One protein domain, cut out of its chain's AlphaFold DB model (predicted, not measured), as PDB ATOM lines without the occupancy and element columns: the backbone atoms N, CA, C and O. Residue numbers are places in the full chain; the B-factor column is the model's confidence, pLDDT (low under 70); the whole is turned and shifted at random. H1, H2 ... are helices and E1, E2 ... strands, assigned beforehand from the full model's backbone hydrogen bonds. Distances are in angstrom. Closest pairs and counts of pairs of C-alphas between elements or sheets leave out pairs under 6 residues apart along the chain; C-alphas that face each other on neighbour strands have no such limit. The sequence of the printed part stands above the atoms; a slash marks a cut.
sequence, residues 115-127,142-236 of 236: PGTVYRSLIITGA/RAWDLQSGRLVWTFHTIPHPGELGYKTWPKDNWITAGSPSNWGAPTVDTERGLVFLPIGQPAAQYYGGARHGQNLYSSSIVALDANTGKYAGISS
ATOM      1  N   PRO A 115     176.564 351.056 214.379       92.56
ATOM      2  CA  PRO A 115     177.811 350.601 214.976       92.56
ATOM      3  C   PRO A 115     177.684 349.144 215.435       92.56
ATOM      4  O   PRO A 115     176.622 348.711 215.883       92.56
ATOM      5  N   GLY A 116     178.779 348.393 215.312       93.81
ATOM      6  CA  GLY A 116     178.859 347.040 215.854       93.81
ATOM      7  C   GLY A 116     179.018 347.062 217.370       93.81
ATOM      8  O   GLY A 116     179.430 348.069 217.956       93.81
ATOM      9  N   THR A 117     178.750 345.926 218.002       95.25
ATOM     10  CA  THR A 117     178.878 345.778 219.455       95.25
ATOM     11  C   THR A 117     180.105 344.949 219.789       95.25
ATOM     12  O   THR A 117     180.298 343.864 219.245       95.25
ATOM     13  N   VAL A 118     180.945 345.467 220.684       96.19
ATOM     14  CA  VAL A 118     182.161 344.782 221.135       96.19
ATOM     15  C   VAL A 118     181.837 343.838 222.286       96.19
ATOM     16  O   VAL A 118     181.195 344.227 223.261       96.19
ATOM     17  N   TYR A 119     182.345 342.614 222.203       96.44
ATOM     18  CA  TYR A 119     182.396 341.677 223.315       96.44
ATOM     19  C   TYR A 119     183.759 340.991 223.343       96.44
ATOM     20  O   TYR A 119     184.104 340.229 222.442       96.44
ATOM     21  N   ARG A 120     184.543 341.253 224.398       94.38
ATOM     22  CA  ARG A 120     185.936 340.784 224.518       94.38
ATOM     23  C   ARG A 120     186.746 341.195 223.277       94.38
ATOM     24  O   ARG A 120     186.846 342.385 222.999       94.38
ATOM     25  N   SER A 121     187.290 340.226 222.548       94.00
ATOM     26  CA  SER A 121     188.072 340.425 221.324       94.00
ATOM     27  C   SER A 121     187.224 340.322 220.053       94.00
ATOM     28  O   SER A 121     187.778 340.140 218.976       94.00
ATOM     29  N   LEU A 122     185.894 340.401 220.156       97.62
ATOM     30  CA  LEU A 122     184.981 340.300 219.022       97.62
ATOM     31  C   LEU A 122     184.226 341.605 218.794       97.62
ATOM     32  O   LEU A 122     183.791 342.251 219.749       97.62
ATOM     33  N   ILE A 123     183.984 341.933 217.528       97.88
ATOM     34  CA  ILE A 123     182.954 342.884 217.114       97.88
ATOM     35  C   ILE A 123     181.835 342.142 216.394       97.88
ATOM     36  O   ILE A 123     182.069 341.424 215.423       97.88
ATOM     37  N   ILE A 124     180.614 342.325 216.884       98.06
ATOM     38  CA  ILE A 124     179.396 341.716 216.359       98.06
ATOM     39  C   ILE A 124     178.698 342.747 215.479       98.06
ATOM     40  O   ILE A 124     178.374 343.849 215.930       98.06
ATOM     41  N   THR A 125     178.478 342.391 214.219       96.12
ATOM     42  CA  THR A 125     177.919 343.270 213.193       96.12
ATOM     43  C   THR A 125     176.654 342.669 212.611       96.12
ATOM     44  O   THR A 125     176.641 341.499 212.219       96.12
ATOM     45  N   GLY A 126     175.626 343.498 212.487       93.38
ATOM     46  CA  GLY A 126     174.524 343.256 211.571       93.38
ATOM     47  C   GLY A 126     174.715 344.012 210.254       93.38
ATOM     48  O   GLY A 126     175.731 344.677 210.030       93.38
ATOM     49  N   ALA A 127     173.724 343.912 209.380       91.19
ATOM     50  CA  ALA A 127     173.700 344.598 208.099       91.19
ATOM     51  C   ALA A 127     172.277 345.013 207.750       91.19
ATOM     52  O   ALA A 127     171.308 344.522 208.321       91.19
ATOM     53  N   ARG A 142     177.048 338.503 212.237       97.06
ATOM     54  CA  ARG A 142     178.384 337.898 212.243       97.06
ATOM     55  C   ARG A 142     179.276 338.541 213.283       97.06
ATOM     56  O   ARG A 142     179.114 339.722 213.583       97.06
ATOM     57  N   ALA A 143     180.235 337.775 213.790       98.12
ATOM     58  CA  ALA A 143     181.294 338.298 214.640       98.12
ATOM     59  C   ALA A 143     182.663 338.160 213.999       98.12
ATOM     60  O   ALA A 143     182.989 337.137 213.396       98.12
ATOM     61  N   TRP A 144     183.478 339.182 214.214       98.44
ATOM     62  CA  TRP A 144     184.818 339.302 213.671       98.44
ATOM     63  C   TRP A 144     185.803 339.487 214.811       98.44
ATOM     64  O   TRP A 144     185.519 340.196 215.775       98.44
ATOM     65  N   ASP A 145     186.957 338.853 214.689       97.81
ATOM     66  CA  ASP A 145     188.077 339.059 215.591       97.81
ATOM     67  C   ASP A 145     188.599 340.497 215.442       97.81
ATOM     68  O   ASP A 145     188.926 340.926 214.338       97.81
ATOM     69  N   LEU A 146     188.653 341.252 216.540       96.69
ATOM     70  CA  LEU A 146     189.028 342.670 216.548       96.69
ATOM     71  C   LEU A 146     190.493 342.910 216.177       96.69
ATOM     72  O   LEU A 146     190.810 343.981 215.683       96.69
ATOM     73  N   GLN A 147     191.370 341.926 216.376       95.25
ATOM     74  CA  GLN A 147     192.792 342.065 216.054       95.25
ATOM     75  C   GLN A 147     193.058 341.812 214.566       95.25
ATOM     76  O   GLN A 147     193.805 342.540 213.921       95.25
ATOM     77  N   SER A 148     192.450 340.763 214.009       96.50
ATOM     78  CA  SER A 148     192.755 340.277 212.657       96.50
ATOM     79  C   SER A 148     191.670 340.555 211.620       96.50
ATOM     80  O   SER A 148     191.900 340.358 210.430       96.50
ATOM     81  N   GLY A 149     190.464 340.946 212.029       97.69
ATOM     82  CA  GLY A 149     189.303 341.074 211.144       97.69
ATOM     83  C   GLY A 149     188.773 339.740 210.604       97.69
ATOM     84  O   GLY A 149     187.939 339.727 209.700       97.69
ATOM     85  N   ARG A 150     189.244 338.598 211.125       98.06
ATOM     86  CA  ARG A 150     188.799 337.268 210.685       98.06
ATOM     87  C   ARG A 150     187.382 336.980 211.178       98.06
ATOM     88  O   ARG A 150     187.077 337.201 212.348       98.06
ATOM     89  N   LEU A 151     186.543 336.410 210.313       98.25
ATOM     90  CA  LEU A 151     185.222 335.901 210.693       98.25
ATOM     91  C   LEU A 151     185.358 334.785 211.740       98.25
ATOM     92  O   LEU A 151     186.093 333.820 211.529       98.25
ATOM     93  N   VAL A 152     184.640 334.910 212.856       98.44
ATOM     94  CA  VAL A 152     184.650 333.937 213.961       98.44
ATOM     95  C   VAL A 152     183.394 333.080 213.950       98.44
ATOM     96  O   VAL A 152     183.486 331.860 214.069       98.44
ATOM     97  N   TRP A 153     182.225 333.696 213.780       98.06
ATOM     98  CA  TRP A 153     180.961 332.975 213.662       98.06
ATOM     99  C   TRP A 153     179.939 333.751 212.831       98.06
ATOM    100  O   TRP A 153     179.997 334.979 212.727       98.06
ATOM    101  N   THR A 154     178.980 333.005 212.283       96.62
ATOM    102  CA  THR A 154     177.796 333.507 211.580       96.62
ATOM    103  C   THR A 154     176.553 332.933 212.242       96.62
ATOM    104  O   THR A 154     176.499 331.737 212.523       96.62
ATOM    105  N   PHE A 155     175.559 333.784 212.475       96.19
ATOM    106  CA  PHE A 155     174.211 333.387 212.843       96.19
ATOM    107  C   PHE A 155     173.269 333.679 211.676       96.19
ATOM    108  O   PHE A 155     173.054 334.845 211.329       96.19
ATOM    109  N   HIS A 156     172.710 332.617 211.091       95.00
ATOM    110  CA  HIS A 156     171.777 332.732 209.977       95.00
ATOM    111  C   HIS A 156     170.427 333.259 210.468       95.00
ATOM    112  O   HIS A 156     169.731 332.602 211.250       95.00
ATOM    113  N   THR A 157     170.038 334.452 210.018       92.69
ATOM    114  CA  THR A 157     168.744 335.038 210.410       92.69
ATOM    115  C   THR A 157     167.576 334.388 209.665       92.69
ATOM    116  O   THR A 157     166.453 334.357 210.181       92.69
ATOM    117  N   ILE A 158     167.863 333.811 208.494       93.50
ATOM    118  CA  ILE A 158     167.029 332.832 207.795       93.50
ATOM    119  C   ILE A 158     167.698 331.461 207.957       93.50
ATOM    120  O   ILE A 158     168.739 331.225 207.346       93.50
ATOM    121  N   PRO A 159     167.136 330.546 208.761       94.62
ATOM    122  CA  PRO A 159     167.813 329.297 209.093       94.62
ATOM    123  C   PRO A 159     168.034 328.398 207.872       94.62
ATOM    124  O   PRO A 159     167.151 328.254 207.026       94.62
ATOM    125  N   HIS A 160     169.186 327.736 207.818       95.06
ATOM    126  CA  HIS A 160     169.535 326.744 206.802       95.06
ATOM    127  C   HIS A 160     168.945 325.353 207.122       95.06
ATOM    128  O   HIS A 160     168.527 325.087 208.255       95.06
ATOM    129  N   PRO A 161     168.906 324.410 206.154       97.12
ATOM    130  CA  PRO A 161     168.452 323.045 206.405       97.12
ATOM    131  C   PRO A 161     169.183 322.390 207.587       97.12
ATOM    132  O   PRO A 161     170.405 322.275 207.594       97.12
ATOM    133  N   GLY A 162     168.412 321.926 208.573       96.06
ATOM    134  CA  GLY A 162     168.936 321.319 209.803       96.06
ATOM    135  C   GLY A 162     169.040 322.280 210.990       96.06
ATOM    136  O   GLY A 162     169.198 321.817 212.118       96.06
ATOM    137  N   GLU A 163     168.876 323.583 210.774       96.19
ATOM    138  CA  GLU A 163     168.891 324.582 211.842       96.19
ATOM    139  C   GLU A 163     167.512 324.781 212.478       96.19
ATOM    140  O   GLU A 163     166.453 324.547 211.877       96.19
ATOM    141  N   LEU A 164     167.521 325.240 213.732       94.81
ATOM    142  CA  LEU A 164     166.305 325.639 214.429       94.81
ATOM    143  C   LEU A 164     165.613 326.768 213.652       94.81
ATOM    144  O   LEU A 164     166.252 327.725 213.230       94.81
ATOM    145  N   GLY A 165     164.298 326.645 213.472       94.25
ATOM    146  CA  GLY A 165     163.484 327.614 212.737       94.25
ATOM    147  C   GLY A 165     163.346 327.322 211.238       94.25
ATOM    148  O   GLY A 165     162.394 327.815 210.639       94.25
ATOM    149  N   TYR A 166     164.170 326.448 210.642       96.69
ATOM    150  CA  TYR A 166     164.122 326.145 209.198       96.69
ATOM    151  C   TYR A 166     162.722 325.746 208.711       96.69
ATOM    152  O   TYR A 166     162.211 326.274 207.729       96.69
ATOM    153  N   LYS A 167     162.042 324.866 209.457       96.50
ATOM    154  CA  LYS A 167     160.692 324.375 209.116       96.50
ATOM    155  C   LYS A 167     159.597 325.448 209.189       96.50
ATOM    156  O   LYS A 167     158.457 325.162 208.838       96.50
ATOM    157  N   THR A 168     159.916 326.645 209.680       95.12
ATOM    158  CA  THR A 168     158.982 327.779 209.742       95.12
ATOM    159  C   THR A 168     159.027 328.665 208.499       95.12
ATOM    160  O   THR A 168     158.255 329.620 208.411       95.12
ATOM    161  N   TRP A 169     159.911 328.344 207.552       94.94
ATOM    162  CA  TRP A 169     160.040 328.986 206.251       94.94
ATOM    163  C   TRP A 169     159.701 328.007 205.128       94.94
ATOM    164  O   TRP A 169     159.821 326.790 205.310       94.94
ATOM    165  N   PRO A 170     159.334 328.507 203.936       94.62
ATOM    166  CA  PRO A 170     159.335 327.673 202.747       94.62
ATOM    167  C   PRO A 170     160.742 327.125 202.475       94.62
ATOM    168  O   PRO A 170     161.751 327.783 202.727       94.62
ATOM    169  N   LYS A 171     160.785 325.900 201.950       93.56
ATOM    170  CA  LYS A 171     161.977 325.039 201.874       93.56
ATOM    171  C   LYS A 171     163.235 325.729 201.330       93.56
ATOM    172  O   LYS A 171     164.328 325.472 201.837       93.56
ATOM    173  N   ASP A 172     163.076 326.574 200.318       92.88
ATOM    174  CA  ASP A 172     164.186 327.150 199.560       92.88
ATOM    175  C   ASP A 172     164.410 328.642 199.867       92.88
ATOM    176  O   ASP A 172     165.323 329.244 199.312       92.88
ATOM    177  N   ASN A 173     163.657 329.244 200.799       91.75
ATOM    178  CA  ASN A 173     163.802 330.673 201.114       91.75
ATOM    179  C   ASN A 173     165.184 331.030 201.670       91.75
ATOM    180  O   ASN A 173     165.666 332.116 201.395       91.75
ATOM    181  N   TRP A 174     165.869 330.131 202.378       91.62
ATOM    182  CA  TRP A 174     167.249 330.370 202.833       91.62
ATOM    183  C   TRP A 174     168.247 330.605 201.680       91.62
ATOM    184  O   TRP A 174     169.349 331.097 201.893       91.62
ATOM    185  N   ILE A 175     167.878 330.244 200.445       91.06
ATOM    186  CA  ILE A 175     168.708 330.419 199.250       91.06
ATOM    187  C   ILE A 175     168.544 331.823 198.673       91.06
ATOM    188  O   ILE A 175     169.530 332.355 198.152       91.06
ATOM    189  N   THR A 176     167.317 332.359 198.692       89.62
ATOM    190  CA  THR A 176     166.960 333.550 197.911       89.62
ATOM    191  C   THR A 176     166.332 334.685 198.695       89.62
ATOM    192  O   THR A 176     166.465 335.821 198.258       89.62
ATOM    193  N   ALA A 177     165.661 334.415 199.812       88.06
ATOM    194  CA  ALA A 177     164.923 335.437 200.532       88.06
ATOM    195  C   ALA A 177     165.880 336.445 201.179       88.06
ATOM    196  O   ALA A 177     166.838 336.074 201.858       88.06
ATOM    197  N   GLY A 178     165.591 337.731 200.986       84.31
ATOM    198  CA  GLY A 178     166.300 338.811 201.666       84.31
ATOM    199  C   GLY A 178     165.685 339.101 203.035       84.31
ATOM    200  O   GLY A 178     164.465 339.066 203.177       84.31
ATOM    201  N   SER A 179     166.508 339.472 204.026       80.94
ATOM    202  CA  SER A 179     166.067 339.783 205.404       80.94
ATOM    203  C   SER A 179     165.269 338.621 206.081       80.94
ATOM    204  O   SER A 179     164.704 337.751 205.430       80.94
ATOM    205  N   PRO A 180     165.194 338.521 207.417       88.56
ATOM    206  CA  PRO A 180     165.249 339.596 208.380       88.56
ATOM    207  C   PRO A 180     166.676 340.020 208.700       88.56
ATOM    208  O   PRO A 180     167.610 339.223 208.659       88.56
ATOM    209  N   SER A 181     166.833 341.300 209.006       88.44
ATOM    210  CA  SER A 181     168.125 341.920 209.259       88.44
ATOM    211  C   SER A 181     168.219 342.447 210.683       88.44
ATOM    212  O   SER A 181     167.224 342.877 211.272       88.44
ATOM    213  N   ASN A 182     169.427 342.443 211.241       90.00
ATOM    214  CA  ASN A 182     169.744 343.261 212.403       90.00
ATOM    215  C   ASN A 182     170.390 344.557 211.910       90.00
ATOM    216  O   ASN A 182     171.596 344.625 211.697       90.00
ATOM    217  N   TRP A 183     169.580 345.586 211.699       86.31
ATOM    218  CA  TRP A 183     170.083 346.916 211.352       86.31
ATOM    219  C   TRP A 183     170.104 347.865 212.557       86.31
ATOM    220  O   TRP A 183     170.632 348.967 212.447       86.31
ATOM    221  N   GLY A 184     169.558 347.451 213.706       85.38
ATOM    222  CA  GLY A 184     169.711 348.128 214.998       85.38
ATOM    223  C   GLY A 184     170.963 347.665 215.752       85.38
ATOM    224  O   GLY A 184     171.588 346.682 215.368       85.38
ATOM    225  N   ALA A 185     171.322 348.348 216.839       82.31
ATOM    226  CA  ALA A 185     172.485 347.984 217.650       82.31
ATOM    227  C   ALA A 185     172.202 346.752 218.544       82.31
ATOM    228  O   ALA A 185     171.247 346.787 219.327       82.31
ATOM    229  N   PRO A 186     173.017 345.681 218.479       90.56
ATOM    230  CA  PRO A 186     173.003 344.609 219.471       90.56
ATOM    231  C   PRO A 186     173.348 345.107 220.876       90.56
ATOM    232  O   PRO A 186     174.172 346.008 221.037       90.56
ATOM    233  N   THR A 187     172.819 344.452 221.905       93.62
ATOM    234  CA  THR A 187     173.262 344.663 223.298       93.62
ATOM    235  C   THR A 187     173.925 343.406 223.839       93.62
ATOM    236  O   THR A 187     173.633 342.308 223.375       93.62
ATOM    237  N   VAL A 188     174.848 343.550 224.790       96.12
ATOM    238  CA  VAL A 188     175.617 342.425 225.337       96.12
ATOM    239  C   VAL A 188     175.522 342.418 226.858       96.12
ATOM    240  O   VAL A 188     175.793 343.427 227.504       96.12
ATOM    241  N   ASP A 189     175.182 341.262 227.422       96.38
ATOM    242  CA  ASP A 189     175.397 340.941 228.832       96.38
ATOM    243  C   ASP A 189     176.803 340.349 228.961       96.38
ATOM    244  O   ASP A 189     177.060 339.196 228.597       96.38
ATOM    245  N   THR A 190     177.739 341.172 229.428       95.50
ATOM    246  CA  THR A 190     179.159 340.813 229.492       95.50
ATOM    247  C   THR A 190     179.468 339.787 230.580       95.50
ATOM    248  O   THR A 190     180.455 339.063 230.451       95.50
ATOM    249  N   GLU A 191     178.633 339.699 231.619       95.88
ATOM    250  CA  GLU A 191     178.789 338.747 232.721       95.88
ATOM    251  C   GLU A 191     178.375 337.343 232.276       95.88
ATOM    252  O   GLU A 191     179.112 336.379 232.484       95.88
ATOM    253  N   ARG A 192     177.222 337.233 231.604       96.31
ATOM    254  CA  ARG A 192     176.701 335.954 231.095       96.31
ATOM    255  C   ARG A 192     177.268 335.562 229.734       96.31
ATOM    256  O   ARG A 192     177.117 334.417 229.322       96.31
ATOM    257  N   GLY A 193     177.910 336.496 229.036       97.38
ATOM    258  CA  GLY A 193     178.450 336.285 227.698       97.38
ATOM    259  C   GLY A 193     177.376 336.111 226.631       97.38
ATOM    260  O   GLY A 193     177.555 335.317 225.711       97.38
ATOM    261  N   LEU A 194     176.267 336.843 226.760       97.88
ATOM    262  CA  LEU A 194     175.143 336.793 225.828       97.88
ATOM    263  C   LEU A 194     175.066 338.069 224.995       97.88
ATOM    264  O   LEU A 194     175.270 339.163 225.514       97.88
ATOM    265  N   VAL A 195     174.718 337.931 223.719       97.62
ATOM    266  CA  VAL A 195     174.341 339.045 222.844       97.62
ATOM    267  C   VAL A 195     172.855 338.952 222.517       97.62
ATOM    268  O   VAL A 195     172.355 337.879 222.185       97.62
ATOM    269  N   PHE A 196     172.153 340.078 222.602       96.62
ATOM    270  CA  PHE A 196     170.742 340.215 222.266       96.62
ATOM    271  C   PHE A 196     170.600 341.004 220.970       96.62
ATOM    272  O   PHE A 196     171.075 342.138 220.849       96.62
ATOM    273  N   LEU A 197     169.936 340.384 220.004       95.50
ATOM    274  CA  LEU A 197     169.805 340.851 218.637       95.50
ATOM    275  C   LEU A 197     168.345 341.216 218.367       95.50
ATOM    276  O   LEU A 197     167.508 340.312 218.305       95.50
ATOM    277  N   PRO A 198     168.008 342.504 218.183       93.75
ATOM    278  CA  PRO A 198     166.722 342.871 217.614       93.75
ATOM    279  C   PRO A 198     166.727 342.519 216.122       93.75
ATOM    280  O   PRO A 198     167.445 343.132 215.327       93.75
ATOM    281  N   ILE A 199     165.952 341.504 215.749       93.19
ATOM    282  CA  ILE A 199     165.833 341.019 214.377       93.19
ATOM    283  C   ILE A 199     164.583 341.630 213.744       93.19
ATOM    284  O   ILE A 199     163.477 341.520 214.274       93.19
ATOM    285  N   GLY A 200     164.767 342.292 212.603       90.62
ATOM    286  CA  GLY A 200     163.696 342.945 211.861       90.62
ATOM    287  C   GLY A 200     162.739 341.969 211.179       90.62
ATOM    288  O   GLY A 200     162.786 340.755 211.363       90.62
ATOM    289  N   GLN A 201     161.859 342.517 210.353       87.75
ATOM    290  CA  GLN A 201     160.939 341.736 209.528       87.75
ATOM    291  C   GLN A 201     161.619 341.201 208.254       87.75
ATOM    292  O   GLN A 201     162.625 341.771 207.820       87.75
ATOM    293  N   PRO A 202     161.093 340.133 207.625       85.19
ATOM    294  CA  PRO A 202     161.591 339.665 206.336       85.19
ATOM    295  C   PRO A 202     161.311 340.692 205.236       85.19
ATOM    296  O   PRO A 202     160.419 341.537 205.380       85.19
ATOM    297  N   ALA A 203     162.030 340.596 204.119       85.06
ATOM    298  CA  ALA A 203     161.776 341.476 202.989       85.06
ATOM    299  C   ALA A 203     160.418 341.181 202.317       85.06
ATOM    300  O   ALA A 203     159.735 340.195 202.632       85.06
ATOM    301  N   ALA A 204     159.978 342.104 201.455       83.00
ATOM    302  CA  ALA A 204     158.570 342.273 201.082       83.00
ATOM    303  C   ALA A 204     157.690 342.457 202.337       83.00
ATOM    304  O   ALA A 204     156.791 341.668 202.650       83.00
ATOM    305  N   GLN A 205     157.992 343.519 203.088       73.69
ATOM    306  CA  GLN A 205     157.461 343.797 204.431       73.69
ATOM    307  C   GLN A 205     155.932 343.669 204.534       73.69
ATOM    308  O   GLN A 205     155.416 343.108 205.499       73.69
ATOM    309  N   TYR A 206     155.215 344.117 203.501       79.69
ATOM    310  CA  TYR A 206     153.751 344.173 203.481       79.69
ATOM    311  C   TYR A 206     153.085 343.006 202.732       79.69
ATOM    312  O   TYR A 206     151.858 342.921 202.710       79.69
ATOM    313  N   TYR A 207     153.860 342.100 202.120       81.12
ATOM    314  CA  TYR A 207     153.333 340.976 201.341       81.12
ATOM    315  C   TYR A 207     154.052 339.662 201.674       81.12
ATOM    316  O   TYR A 207     155.185 339.420 201.273       81.12
ATOM    317  N   GLY A 208     153.360 338.774 202.394       80.12
ATOM    318  CA  GLY A 208     153.901 337.487 202.853       80.12
ATOM    319  C   GLY A 208     153.685 336.301 201.905       80.12
ATOM    320  O   GLY A 208     153.956 335.169 202.300       80.12
ATOM    321  N   GLY A 209     153.181 336.518 200.685       84.69
ATOM    322  CA  GLY A 209     152.783 335.430 199.775       84.69
ATOM    323  C   GLY A 209     153.924 334.490 199.366       84.69
ATOM    324  O   GLY A 209     153.689 333.318 199.113       84.69
ATOM    325  N   ALA A 210     155.169 334.970 199.356       83.88
ATOM    326  CA  ALA A 210     156.348 334.158 199.038       83.88
ATOM    327  C   ALA A 210     157.028 333.537 200.279       83.88
ATOM    328  O   ALA A 210     158.063 332.886 200.164       83.88
ATOM    329  N   ARG A 211     156.488 333.758 201.484       85.69
ATOM    330  CA  ARG A 211     157.130 333.382 202.756       85.69
ATOM    331  C   ARG A 211     156.140 332.869 203.796       85.69
ATOM    332  O   ARG A 211     156.215 333.229 204.963       85.69
ATOM    333  N   HIS A 212     155.201 332.021 203.390       89.00
ATOM    334  CA  HIS A 212     154.242 331.423 204.321       89.00
ATOM    335  C   HIS A 212     154.933 330.686 205.482       89.00
ATOM    336  O   HIS A 212     155.914 329.972 205.273       89.00
ATOM    337  N   GLY A 213     154.391 330.830 206.693       91.12
ATOM    338  CA  GLY A 213     154.929 330.237 207.919       91.12
ATOM    339  C   GLY A 213     155.163 331.281 209.012       91.12
ATOM    340  O   GLY A 213     154.755 332.430 208.873       91.12
ATOM    341  N   GLN A 214     155.790 330.871 210.119       92.56
ATOM    342  CA  GLN A 214     156.124 331.782 211.227       92.56
ATOM    343  C   GLN A 214     157.379 332.621 210.949       92.56
ATOM    344  O   GLN A 214     157.565 333.647 211.589       92.56
ATOM    345  N   ASN A 215     158.232 332.193 210.012       92.50
ATOM    346  CA  ASN A 215     159.448 332.903 209.613       92.50
ATOM    347  C   ASN A 215     160.412 333.222 210.781       92.50
ATOM    348  O   ASN A 215     160.892 334.351 210.898       92.50
ATOM    349  N   LEU A 216     160.721 332.255 211.655       93.44
ATOM    350  CA  LEU A 216     161.729 332.448 212.711       93.44
ATOM    351  C   LEU A 216     163.106 332.728 212.084       93.44
ATOM    352  O   LEU A 216     163.569 331.927 211.283       93.44
ATOM    353  N   TYR A 217     163.810 333.811 212.398       93.69
ATOM    354  CA  TYR A 217     163.738 334.603 213.635       93.69
ATOM    355  C   TYR A 217     163.199 336.031 213.451       93.69
ATOM    356  O   TYR A 217     163.576 336.943 214.187       93.69
ATOM    357  N   SER A 218     162.356 336.263 212.451       91.69
ATOM    358  CA  SER A 218     161.875 337.612 212.153       91.69
ATOM    359  C   SER A 218     161.054 338.243 213.282       91.69
ATOM    360  O   SER A 218     160.395 337.544 214.050       91.69
ATOM    361  N   SER A 219     161.106 339.576 213.360       91.50
ATOM    362  CA  SER A 219     160.338 340.407 214.297       91.50
ATOM    363  C   SER A 219     160.457 339.941 215.751       91.50
ATOM    364  O   SER A 219     159.457 339.802 216.451       91.50
ATOM    365  N   SER A 220     161.684 339.663 216.195       93.62
ATOM    366  CA  SER A 220     161.951 339.080 217.513       93.62
ATOM    367  C   SER A 220     163.242 339.606 218.138       93.62
ATOM    368  O   SER A 220     164.053 340.262 217.479       93.62
ATOM    369  N   ILE A 221     163.445 339.300 219.421       94.88
ATOM    370  CA  ILE A 221     164.729 339.469 220.102       94.88
ATOM    371  C   ILE A 221     165.363 338.090 220.269       94.88
ATOM    372  O   ILE A 221     164.851 337.250 221.009       94.88
ATOM    373  N   VAL A 222     166.503 337.871 219.618       96.06
ATOM    374  CA  VAL A 222     167.269 336.621 219.713       96.06
ATOM    375  C   VAL A 222     168.432 336.798 220.677       96.06
ATOM    376  O   VAL A 222     169.190 337.755 220.560       96.06
ATOM    377  N   ALA A 223     168.601 335.861 221.606       97.38
ATOM    378  CA  ALA A 223     169.775 335.771 222.462       97.38
ATOM    379  C   ALA A 223     170.730 334.697 221.930       97.38
ATOM    380  O   ALA A 223     170.319 333.554 221.706       97.38
ATOM    381  N   LEU A 224     172.007 335.044 221.770       98.00
ATOM    382  CA  LEU A 224     173.076 334.120 221.387       98.00
ATOM    383  C   LEU A 224     174.196 334.129 222.430       98.00
ATOM    384  O   LEU A 224     174.435 335.149 223.076       98.00
ATOM    385  N   ASP A 225     174.943 333.032 222.529       98.00
ATOM    386  CA  ASP A 225     176.293 333.063 223.097       98.00
ATOM    387  C   ASP A 225     177.164 334.003 222.250       98.00
ATOM    388  O   ASP A 225     177.336 333.792 221.047       98.00
ATOM    389  N   ALA A 226     177.711 335.048 222.866       97.81
ATOM    390  CA  ALA A 226     178.448 336.089 222.160       97.81
ATOM    391  C   ALA A 226     179.824 335.622 221.646       97.81
ATOM    392  O   ALA A 226     180.344 336.201 220.690       97.81
ATOM    393  N   ASN A 227     180.419 334.571 222.228       97.31
ATOM    394  CA  ASN A 227     181.683 334.007 221.745       97.31
ATOM    395  C   ASN A 227     181.485 333.103 220.529       97.31
ATOM    396  O   ASN A 227     182.382 333.018 219.694       97.31
ATOM    397  N   THR A 228     180.360 332.385 220.455       97.69
ATOM    398  CA  THR A 228     180.184 331.314 219.460       97.69
ATOM    399  C   THR A 228     179.030 331.527 218.484       97.69
ATOM    400  O   THR A 228     178.871 330.711 217.581       97.69
ATOM    401  N   GLY A 229     178.171 332.526 218.699       96.94
ATOM    402  CA  GLY A 229     176.956 332.744 217.906       96.94
ATOM    403  C   GLY A 229     175.898 331.651 218.084       96.94
ATOM    404  O   GLY A 229     174.962 331.554 217.291       96.94
ATOM    405  N   LYS A 230     176.034 330.791 219.104       96.81
ATOM    406  CA  LYS A 230     175.098 329.683 219.328       96.81
ATOM    407  C   LYS A 230     173.815 330.219 219.934       96.81
ATOM    408  O   LYS A 230     173.856 330.999 220.879       96.81
ATOM    409  N   TYR A 231     172.689 329.751 219.416       95.31
ATOM    410  CA  TYR A 231     171.372 330.118 219.912       95.31
ATOM    411  C   TYR A 231     171.212 329.792 221.405       95.31
ATOM    412  O   TYR A 231     171.421 328.650 221.817       95.31
ATOM    413  N   ALA A 232     170.825 330.797 222.193       93.88
ATOM    414  CA  ALA A 232     170.580 330.690 223.630       93.88
ATOM    415  C   ALA A 232     169.100 330.918 223.994       93.88
ATOM    416  O   ALA A 232     168.645 330.438 225.030       93.88
ATOM    417  N   GLY A 233     168.332 331.609 223.146       89.81
ATOM    418  CA  GLY A 233     166.898 331.808 223.348       89.81
ATOM    419  C   GLY A 233     166.285 332.856 222.420       89.81
ATOM    420  O   GLY A 233     166.990 333.535 221.675       89.81
ATOM    421  N   ILE A 234     164.962 332.998 222.488       83.62
ATOM    422  CA  ILE A 234     164.188 334.019 221.773       83.62
ATOM    423  C   ILE A 234     163.116 334.586 222.702       83.62
ATOM    424  O   ILE A 234     162.510 333.848 223.479       83.62
ATOM    425  N   SER A 235     162.877 335.889 222.595       71.06
ATOM    426  CA  SER A 235     161.684 336.555 223.108       71.06
ATOM    427  C   SER A 235     160.943 337.168 221.923       71.06
ATOM    428  O   SER A 235     161.547 337.891 221.128       71.06
ATOM    429  N   SER A 236     159.653 336.863 221.800       54.06
ATOM    430  CA  SER A 236     158.751 337.338 220.741       54.06
ATOM    431  C   SER A 236     157.599 338.131 221.329       54.06
ATOM    432  O   SER A 236     157.038 337.615 222.325       54.06
TER     433      SER A 236
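Overview. This is residues 115 to 127 and 142 to 236 of the 236 residues of an uncharacterized protein of Acidobacteria bacterium (UniProt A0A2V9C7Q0). Mostly loops, with little regular structure: two small twisted sheets, E5 E6 E7 E8 and E1 E2 E3 E4, come closest along edges E5 and E1, while loops 200 to 219 and H1 lie toward the other end. The 108 printed residues are mostly strand by class, under half in named elements, ordered E1 E2 E3 E4 H1 E5 E6 E7 E8; compact, radius of gyration of the C-alphas 14.0 A, spans 43 by 26 by 26 A.

Arrangement. Begin at the meander, each strand antiparallel to the one before: E5, 187 to 189, E6, 194 to 199, E7, 220 to 225, E8, 231 to 235. Within hydrogen-bond range are N 189 and O 194, N 197 and O 222, N 223 and O 233, each 2.8 A. The antiparallel sheet E1, 117 to 119, E2, 122 to 125, E3, 142 to 145, E4, 151 to 155 has N 119 and O 122, 2.9 A, N 123 and O 144, 2.9 A, N 143 and O 153, 3.0 A. The closest C-alphas of E1 and E5, Thr 117 and Thr 187, are 6.9 A apart. H1, 173 to 176, is on neither sheet and too short for an O i to N i+4 pair.

Along the chain. Find C-alpha 117, where E1 begins, at (178.878, 345.778, 219.455); E8 ends at C-alpha 235, (161.684, 336.555, 223.108). E7 runs 16.5 A, E6 15.4 A.

Size, cuts and confidence. The farthest C-alphas, Gln 147 and Gly 209, are 43.7 A apart. Residues 128 to 141 are not printed; C-alphas 127 and 142 are 9.2 A apart. Links E4 to H1 and E6 to E7 are long. Residue 236 is under 70 in pLDDT.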